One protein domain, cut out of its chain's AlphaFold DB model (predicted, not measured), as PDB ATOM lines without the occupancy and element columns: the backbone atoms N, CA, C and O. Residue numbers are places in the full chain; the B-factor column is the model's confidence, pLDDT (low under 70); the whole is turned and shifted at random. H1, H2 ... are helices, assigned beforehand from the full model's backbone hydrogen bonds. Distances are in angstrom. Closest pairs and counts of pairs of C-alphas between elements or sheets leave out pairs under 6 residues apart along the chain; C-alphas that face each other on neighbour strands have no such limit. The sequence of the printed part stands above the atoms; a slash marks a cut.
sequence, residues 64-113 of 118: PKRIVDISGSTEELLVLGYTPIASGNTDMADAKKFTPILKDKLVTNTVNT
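AT A GLANCE: This is residues 64 to 113 of the 118 residues of an uncharacterized protein of Paenibacillus sp. SYP-B3998 (UniProt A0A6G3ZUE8). The domain has little regular structure: it is mostly loops, with residues 86 to 87 paired between residues 68 to 69 and residues 111 to 112 in a tiny parallel patch, and two short helices, H1 and H2, near each other beside it. Pro 64 and the loop at Ala 93 make the far ends. The printed part has 50 residues and no named strand; H1 precedes H2, and the class is all helix, with 10 residues in named elements. It is compact, with a radius of gyration of the C-alphas of 9.9 A, and elongated, spanning 32 by 19 by 17 A.

IN THESE COORDINATES: H1, residues 74 to 79, measures 8.7 A from C-alpha 74 at (255.145, 256.217, 403.071) to C-alpha 79. H2, residues 100 to 103, measures 5.2 A, ending at C-alpha 103 at (245.358, 257.247, 398.138).

HOW THE PARTS SIT: H1 and H2 are close but not clearly touching; their closest C-alphas, of Glu 75 and Leu 102, are 7.5 A apart. In H1 every O i to N i+4 pair is within hydrogen-bond range; H2 is too short for such a pair.

THE WHOLE: The C-alphas of Pro 64 and Ala 93, the two farthest apart, are 31.9 A apart. The link from H1 to H2 is long, 20 residues. The printed part has no cut, and no printed residue is under 70 in pLDDT.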
ATOM      1  N   PRO A  64     256.436 244.589 414.159       95.19
ATOM      2  CA  PRO A  64     255.648 245.752 414.546       95.19
ATOM      3  C   PRO A  64     254.193 245.579 414.102       95.19
ATOM      4  O   PRO A  64     253.909 245.161 412.984       95.19
ATOM      5  N   LYS A  65     253.246 245.900 414.989       94.88
ATOM      6  CA  LYS A  65     251.809 245.764 414.692       94.88
ATOM      7  C   LYS A  65     251.219 246.978 413.995       94.88
ATOM      8  O   LYS A  65     250.250 246.842 413.260       94.88
ATOM      9  N   ARG A  66     251.765 248.160 414.269       95.69
ATOM     10  CA  ARG A  66     251.329 249.433 413.697       95.69
ATOM     11  C   ARG A  66     252.538 250.342 413.567       95.69
ATOM     12  O   ARG A  66     253.361 250.379 414.480       95.69
ATOM     13  N   ILE A  67     252.608 251.077 412.466       96.38
ATOM     14  CA  ILE A  67     253.664 252.050 412.190       96.38
ATOM     15  C   ILE A  67     253.003 253.404 411.955       96.38
ATOM     16  O   ILE A  67     251.971 253.487 411.287       96.38
ATOM     17  N   VAL A  68     253.588 254.441 412.542       96.06
ATOM     18  CA  VAL A  68     253.255 255.838 412.268       96.06
ATOM     19  C   VAL A  68     254.449 256.427 411.534       96.06
ATOM     20  O   VAL A  68     255.556 256.426 412.068       96.06
ATOM     21  N   ASP A  69     254.218 256.884 410.311       95.25
ATOM     22  CA  ASP A  69     255.199 257.593 409.503       95.25
ATOM     23  C   ASP A  69     255.046 259.097 409.739       95.25
ATOM     24  O   ASP A  69     254.010 259.680 409.443       95.25
ATOM     25  N   ILE A  70     256.076 259.723 410.302       93.38
ATOM     26  CA  ILE A  70     256.100 261.168 410.547       93.38
ATOM     27  C   ILE A  70     256.871 261.906 409.442       93.38
ATOM     28  O   ILE A  70     256.651 263.098 409.247       93.38
ATOM     29  N   SER A  71     257.770 261.229 408.719       91.69
ATOM     30  CA  SER A  71     258.608 261.860 407.693       91.69
ATOM     31  C   SER A  71     257.887 262.042 406.363       91.69
ATOM     32  O   SER A  71     258.323 262.864 405.560       91.69
ATOM     33  N   GLY A  72     256.806 261.290 406.133       92.31
ATOM     34  CA  GLY A  72     256.134 261.209 404.837       92.31
ATOM     35  C   GLY A  72     256.855 260.280 403.858       92.31
ATOM     36  O   GLY A  72     256.722 260.437 402.650       92.31
ATOM     37  N   SER A  73     257.623 259.319 404.379       94.69
ATOM     38  CA  SER A  73     258.315 258.264 403.621       94.69
ATOM     39  C   SER A  73     257.428 257.022 403.469       94.69
ATOM     40  O   SER A  73     257.800 255.888 403.795       94.69
ATOM     41  N   THR A  74     256.180 257.252 403.070       95.50
ATOM     42  CA  THR A  74     255.145 256.217 403.071       95.50
ATOM     43  C   THR A  74     255.352 255.229 401.937       95.50
ATOM     44  O   THR A  74     255.156 254.030 402.125       95.50
ATOM     45  N   GLU A  75     255.794 255.700 400.779       95.19
ATOM     46  CA  GLU A  75     256.129 254.882 399.625       95.19
ATOM     47  C   GLU A  75     257.190 253.826 399.970       95.19
ATOM     48  O   GLU A  75     257.025 252.660 399.608       95.19
ATOM     49  N   GLU A  76     258.234 254.186 400.721       96.31
ATOM     50  CA  GLU A  76     259.279 253.254 401.150       96.31
ATOM     51  C   GLU A  76     258.718 252.157 402.059       96.31
ATOM     52  O   GLU A  76     259.023 250.976 401.872       96.31
ATOM     53  N   LEU A  77     257.860 252.520 403.017       96.06
ATOM     54  CA  LEU A  77     257.197 251.543 403.881       96.06
ATOM     55  C   LEU A  77     256.302 250.599 403.075       96.06
ATOM     56  O   LEU A  77     256.358 249.385 403.285       96.06
ATOM     57  N   LEU A  78     255.540 251.134 402.117       95.56
ATOM     58  CA  LEU A  78     254.677 250.345 401.240       95.56
ATOM     59  C   LEU A  78     255.486 249.354 400.392       95.56
ATOM     60  O   LEU A  78     255.089 248.194 400.275       95.56
ATOM     61  N   VAL A  79     256.641 249.766 399.854       96.06
ATOM     62  CA  VAL A  79     257.560 248.883 399.110       96.06
ATOM     63  C   VAL A  79     258.106 247.760 399.996       96.06
ATOM     64  O   VAL A  79     258.255 246.629 399.536       96.06
ATOM     65  N   LEU A  80     258.354 248.037 401.277       95.00
ATOM     66  CA  LEU A  80     258.789 247.041 402.262       95.00
ATOM     67  C   LEU A  80     257.643 246.158 402.796       95.00
ATOM     68  O   LEU A  80     257.884 245.296 403.641       95.00
ATOM     69  N   GLY A  81     256.411 246.347 402.312       94.56
ATOM     70  CA  GLY A  81     255.237 245.568 402.714       94.56
ATOM     71  C   GLY A  81     254.582 246.035 404.017       94.56
ATOM     72  O   GLY A  81     253.787 245.297 404.600       94.56
ATOM     73  N   TYR A  82     254.896 247.244 404.482       94.94
ATOM     74  CA  TYR A  82     254.291 247.849 405.662       94.94
ATOM     75  C   TYR A  82     253.302 248.946 405.271       94.94
ATOM     76  O   TYR A  82     253.644 249.899 404.579       94.94
ATOM     77  N   THR A  83     252.076 248.858 405.786       95.81
ATOM     78  CA  THR A  83     251.080 249.924 405.636       95.81
ATOM     79  C   THR A  83     250.989 250.727 406.935       95.81
ATOM     80  O   THR A  83     250.593 250.168 407.966       95.81
ATOM     81  N   PRO A  84     251.356 252.020 406.936       96.31
ATOM     82  CA  PRO A  84     251.265 252.843 408.131       96.31
ATOM     83  C   PRO A  84     249.807 253.185 408.472       96.31
ATOM     84  O   PRO A  84     248.951 253.355 407.600       96.31
ATOM     85  N   ILE A  85     249.524 253.322 409.767       96.81
ATOM     86  CA  ILE A  85     248.204 253.744 410.269       96.81
ATOM     87  C   ILE A  85     248.044 255.266 410.285       96.81
ATOM     88  O   ILE A  85     246.934 255.774 410.417       96.81
ATOM     89  N   ALA A  86     249.153 255.988 410.183       95.75
ATOM     90  CA  ALA A  86     249.198 257.431 410.062       95.75
ATOM     91  C   ALA A  86     250.460 257.812 409.290       95.75
ATOM     92  O   ALA A  86     251.489 257.153 409.456       95.75
ATOM     93  N   SER A  87     250.358 258.832 408.449       95.25
ATOM     94  CA  SER A  87     251.424 259.259 407.552       95.25
ATOM     95  C   SER A  87     251.465 260.782 407.442       95.25
ATOM     96  O   SER A  87     250.419 261.429 407.300       95.25
ATOM     97  N   GLY A  88     252.682 261.326 407.503       94.12
ATOM     98  CA  GLY A  88     252.996 262.695 407.121       94.12
ATOM     99  C   GLY A  88     252.740 262.916 405.637       94.12
ATOM    100  O   GLY A  88     253.097 262.104 404.790       94.12
ATOM    101  N   ASN A  89     252.111 264.035 405.306       92.00
ATOM    102  CA  ASN A  89     251.807 264.365 403.929       92.00
ATOM    103  C   ASN A  89     253.005 265.005 403.225       92.00
ATOM    104  O   ASN A  89     253.713 265.833 403.797       92.00
ATOM    105  N   THR A  90     253.155 264.676 401.949       90.38
ATOM    106  CA  THR A  90     254.152 265.241 401.032       90.38
ATOM    107  C   THR A  90     253.505 265.928 399.825       90.38
ATOM    108  O   THR A  90     254.210 266.429 398.951       90.38
ATOM    109  N   ASP A  91     252.169 266.007 399.766       91.31
ATOM    110  CA  ASP A  91     251.468 266.793 398.749       91.31
ATOM    111  C   ASP A  91     251.763 268.287 398.937       91.31
ATOM    112  O   ASP A  91     251.491 268.860 399.992       91.31
ATOM    113  N   MET A  92     252.339 268.923 397.916       89.12
ATOM    114  CA  MET A  92     252.767 270.327 397.978       89.12
ATOM    115  C   MET A  92     251.611 271.327 397.854       89.12
ATOM    116  O   MET A  92     251.790 272.501 398.171       89.12
ATOM    117  N   ALA A  93     250.441 270.898 397.378       91.75
ATOM    118  CA  ALA A  93     249.303 271.775 397.130       91.75
ATOM    119  C   ALA A  93     248.295 271.773 398.289       91.75
ATOM    120  O   ALA A  93     247.699 272.810 398.576       91.75
ATOM    121  N   ASP A  94     248.084 270.630 398.951       92.06
ATOM    122  CA  ASP A  94     247.100 270.500 400.029       92.06
ATOM    123  C   ASP A  94     247.569 269.548 401.139       92.06
ATOM    124  O   ASP A  94     247.448 268.326 401.036       92.06
ATOM    125  N   ALA A  95     247.999 270.123 402.267       90.50
ATOM    126  CA  ALA A  95     248.432 269.382 403.450       90.50
ATOM    127  C   ALA A  95     247.372 268.399 403.987       90.50
ATOM    128  O   ALA A  95     247.726 267.420 404.639       90.50
ATOM    129  N   LYS A  96     246.081 268.602 403.701       91.56
ATOM    130  CA  LYS A  96     244.986 267.778 404.238       91.56
ATOM    131  C   LYS A  96     244.679 266.544 403.396       91.56
ATOM    132  O   LYS A  96     243.852 265.726 403.800       91.56
ATOM    133  N   LYS A  97     245.312 266.377 402.233       91.19
ATOM    134  CA  LYS A  97     245.047 265.251 401.330       91.19
ATOM    135  C   LYS A  97     246.336 264.545 400.951       91.19
ATOM    136  O   LYS A  97     247.275 265.187 400.513       91.19
ATOM    137  N   PHE A  98     246.325 263.217 401.028       93.38
ATOM    138  CA  PHE A  98     247.374 262.425 400.396       93.38
ATOM    139  C   PHE A  98     247.389 262.653 398.882       93.38
ATOM    140  O   PHE A  98     246.334 262.889 398.265       93.38
ATOM    141  N   THR A  99     248.576 262.504 398.300       91.06
ATOM    142  CA  THR A  99     248.766 262.490 396.850       91.06
ATOM    143  C   THR A  99     247.901 261.390 396.213       91.06
ATOM    144  O   THR A  99     247.616 260.368 396.851       91.06
ATOM    145  N   PRO A 100     247.459 261.553 394.952       89.69
ATOM    146  CA  PRO A 100     246.632 260.547 394.283       89.69
ATOM    147  C   PRO A 100     247.261 259.145 394.271       89.69
ATOM    148  O   PRO A 100     246.561 258.165 394.494       89.69
ATOM    149  N   ILE A 101     248.582 259.060 394.095       90.31
ATOM    150  CA  ILE A 101     249.326 257.791 394.054       90.31
ATOM    151  C   ILE A 101     249.228 257.040 395.389       90.31
ATOM    152  O   ILE A 101     249.071 255.820 395.394       90.31
ATOM    153  N   LEU A 102     249.291 257.754 396.515       92.69
ATOM    154  CA  LEU A 102     249.210 257.150 397.844       92.69
ATOM    155  C   LEU A 102     247.782 256.763 398.234       92.69
ATOM    156  O   LEU A 102     247.592 255.751 398.907       92.69
ATOM    157  N   LYS A 103     246.767 257.521 397.797       88.56
ATOM    158  CA  LYS A 103     245.358 257.247 398.138       88.56
ATOM    159  C   LYS A 103     244.912 255.835 397.772       88.56
ATOM    160  O   LYS A 103     244.210 255.213 398.562       88.56
ATOM    161  N   ASP A 104     245.358 255.324 396.630       90.19
ATOM    162  CA  ASP A 104     244.971 253.993 396.148       90.19
ATOM    163  C   ASP A 104     245.762 252.854 396.819       90.19
ATOM    164  O   ASP A 104     245.446 251.676 396.639       90.19
ATOM    165  N   LYS A 105     246.822 253.184 397.566       93.50
ATOM    166  CA  LYS A 105     247.714 252.220 398.234       93.50
ATOM    167  C   LYS A 105     247.506 252.151 399.742       93.50
ATOM    168  O   LYS A 105     247.883 251.158 400.362       93.50
ATOM    169  N   LEU A 106     246.940 253.199 400.330       94.06
ATOM    170  CA  LEU A 106     246.668 253.286 401.756       94.06
ATOM    171  C   LEU A 106     245.321 252.659 402.111       94.06
ATOM    172  O   LEU A 106     244.385 252.616 401.314       94.06
ATOM    173  N   VAL A 107     245.215 252.184 403.349       90.44
ATOM    174  CA  VAL A 107     243.937 251.726 403.893       90.44
ATOM    175  C   VAL A 107     243.067 252.930 404.256       90.44
ATOM    176  O   VAL A 107     243.564 253.993 404.619       90.44
ATOM    177  N   THR A 108     241.745 252.765 404.193       86.38
ATOM    178  CA  THR A 108     240.768 253.858 404.383       86.38
ATOM    179  C   THR A 108     240.905 254.593 405.720       86.38
ATOM    180  O   THR A 108     240.504 255.747 405.834       86.38
ATOM    181  N   ASN A 109     241.460 253.939 406.738       91.88
ATOM    182  CA  ASN A 109     241.655 254.499 408.071       91.88
ATOM    183  C   ASN A 109     243.077 255.030 408.325       91.88
ATOM    184  O   ASN A 109     243.377 255.369 409.470       91.88
ATOM    185  N   THR A 110     243.947 255.111 407.309       95.31
ATOM    186  CA  THR A 110     245.246 255.774 407.465       95.31
ATOM    187  C   THR A 110     245.027 257.268 407.708       95.31
ATOM    188  O   THR A 110     244.446 257.976 406.886       95.31
ATOM    189  N   VAL A 111     245.504 257.756 408.850       95.56
ATOM    190  CA  VAL A 111     245.373 259.161 409.245       95.56
ATOM    191  C   VAL A 111     246.402 260.007 408.501       95.56
ATOM    192  O   VAL A 111     247.601 259.757 408.591       95.56
ATOM    193  N   ASN A 112     245.941 261.040 407.801       94.44
ATOM    194  CA  ASN A 112     246.819 262.087 407.294       94.44
ATOM    195  C   ASN A 112     247.188 263.032 408.446       94.44
ATOM    196  O   ASN A 112     246.303 263.663 409.025       94.44
ATOM    197  N   THR A 113     248.476 263.120 408.782       93.62
ATOM    198  CA  THR A 113     248.962 263.974 409.878       93.62
ATOM    199  C   THR A 113     249.347 265.385 409.430       93.62
ATOM    200  O   THR A 113     249.891 266.138 410.229       93.62
TER     201      THR A 113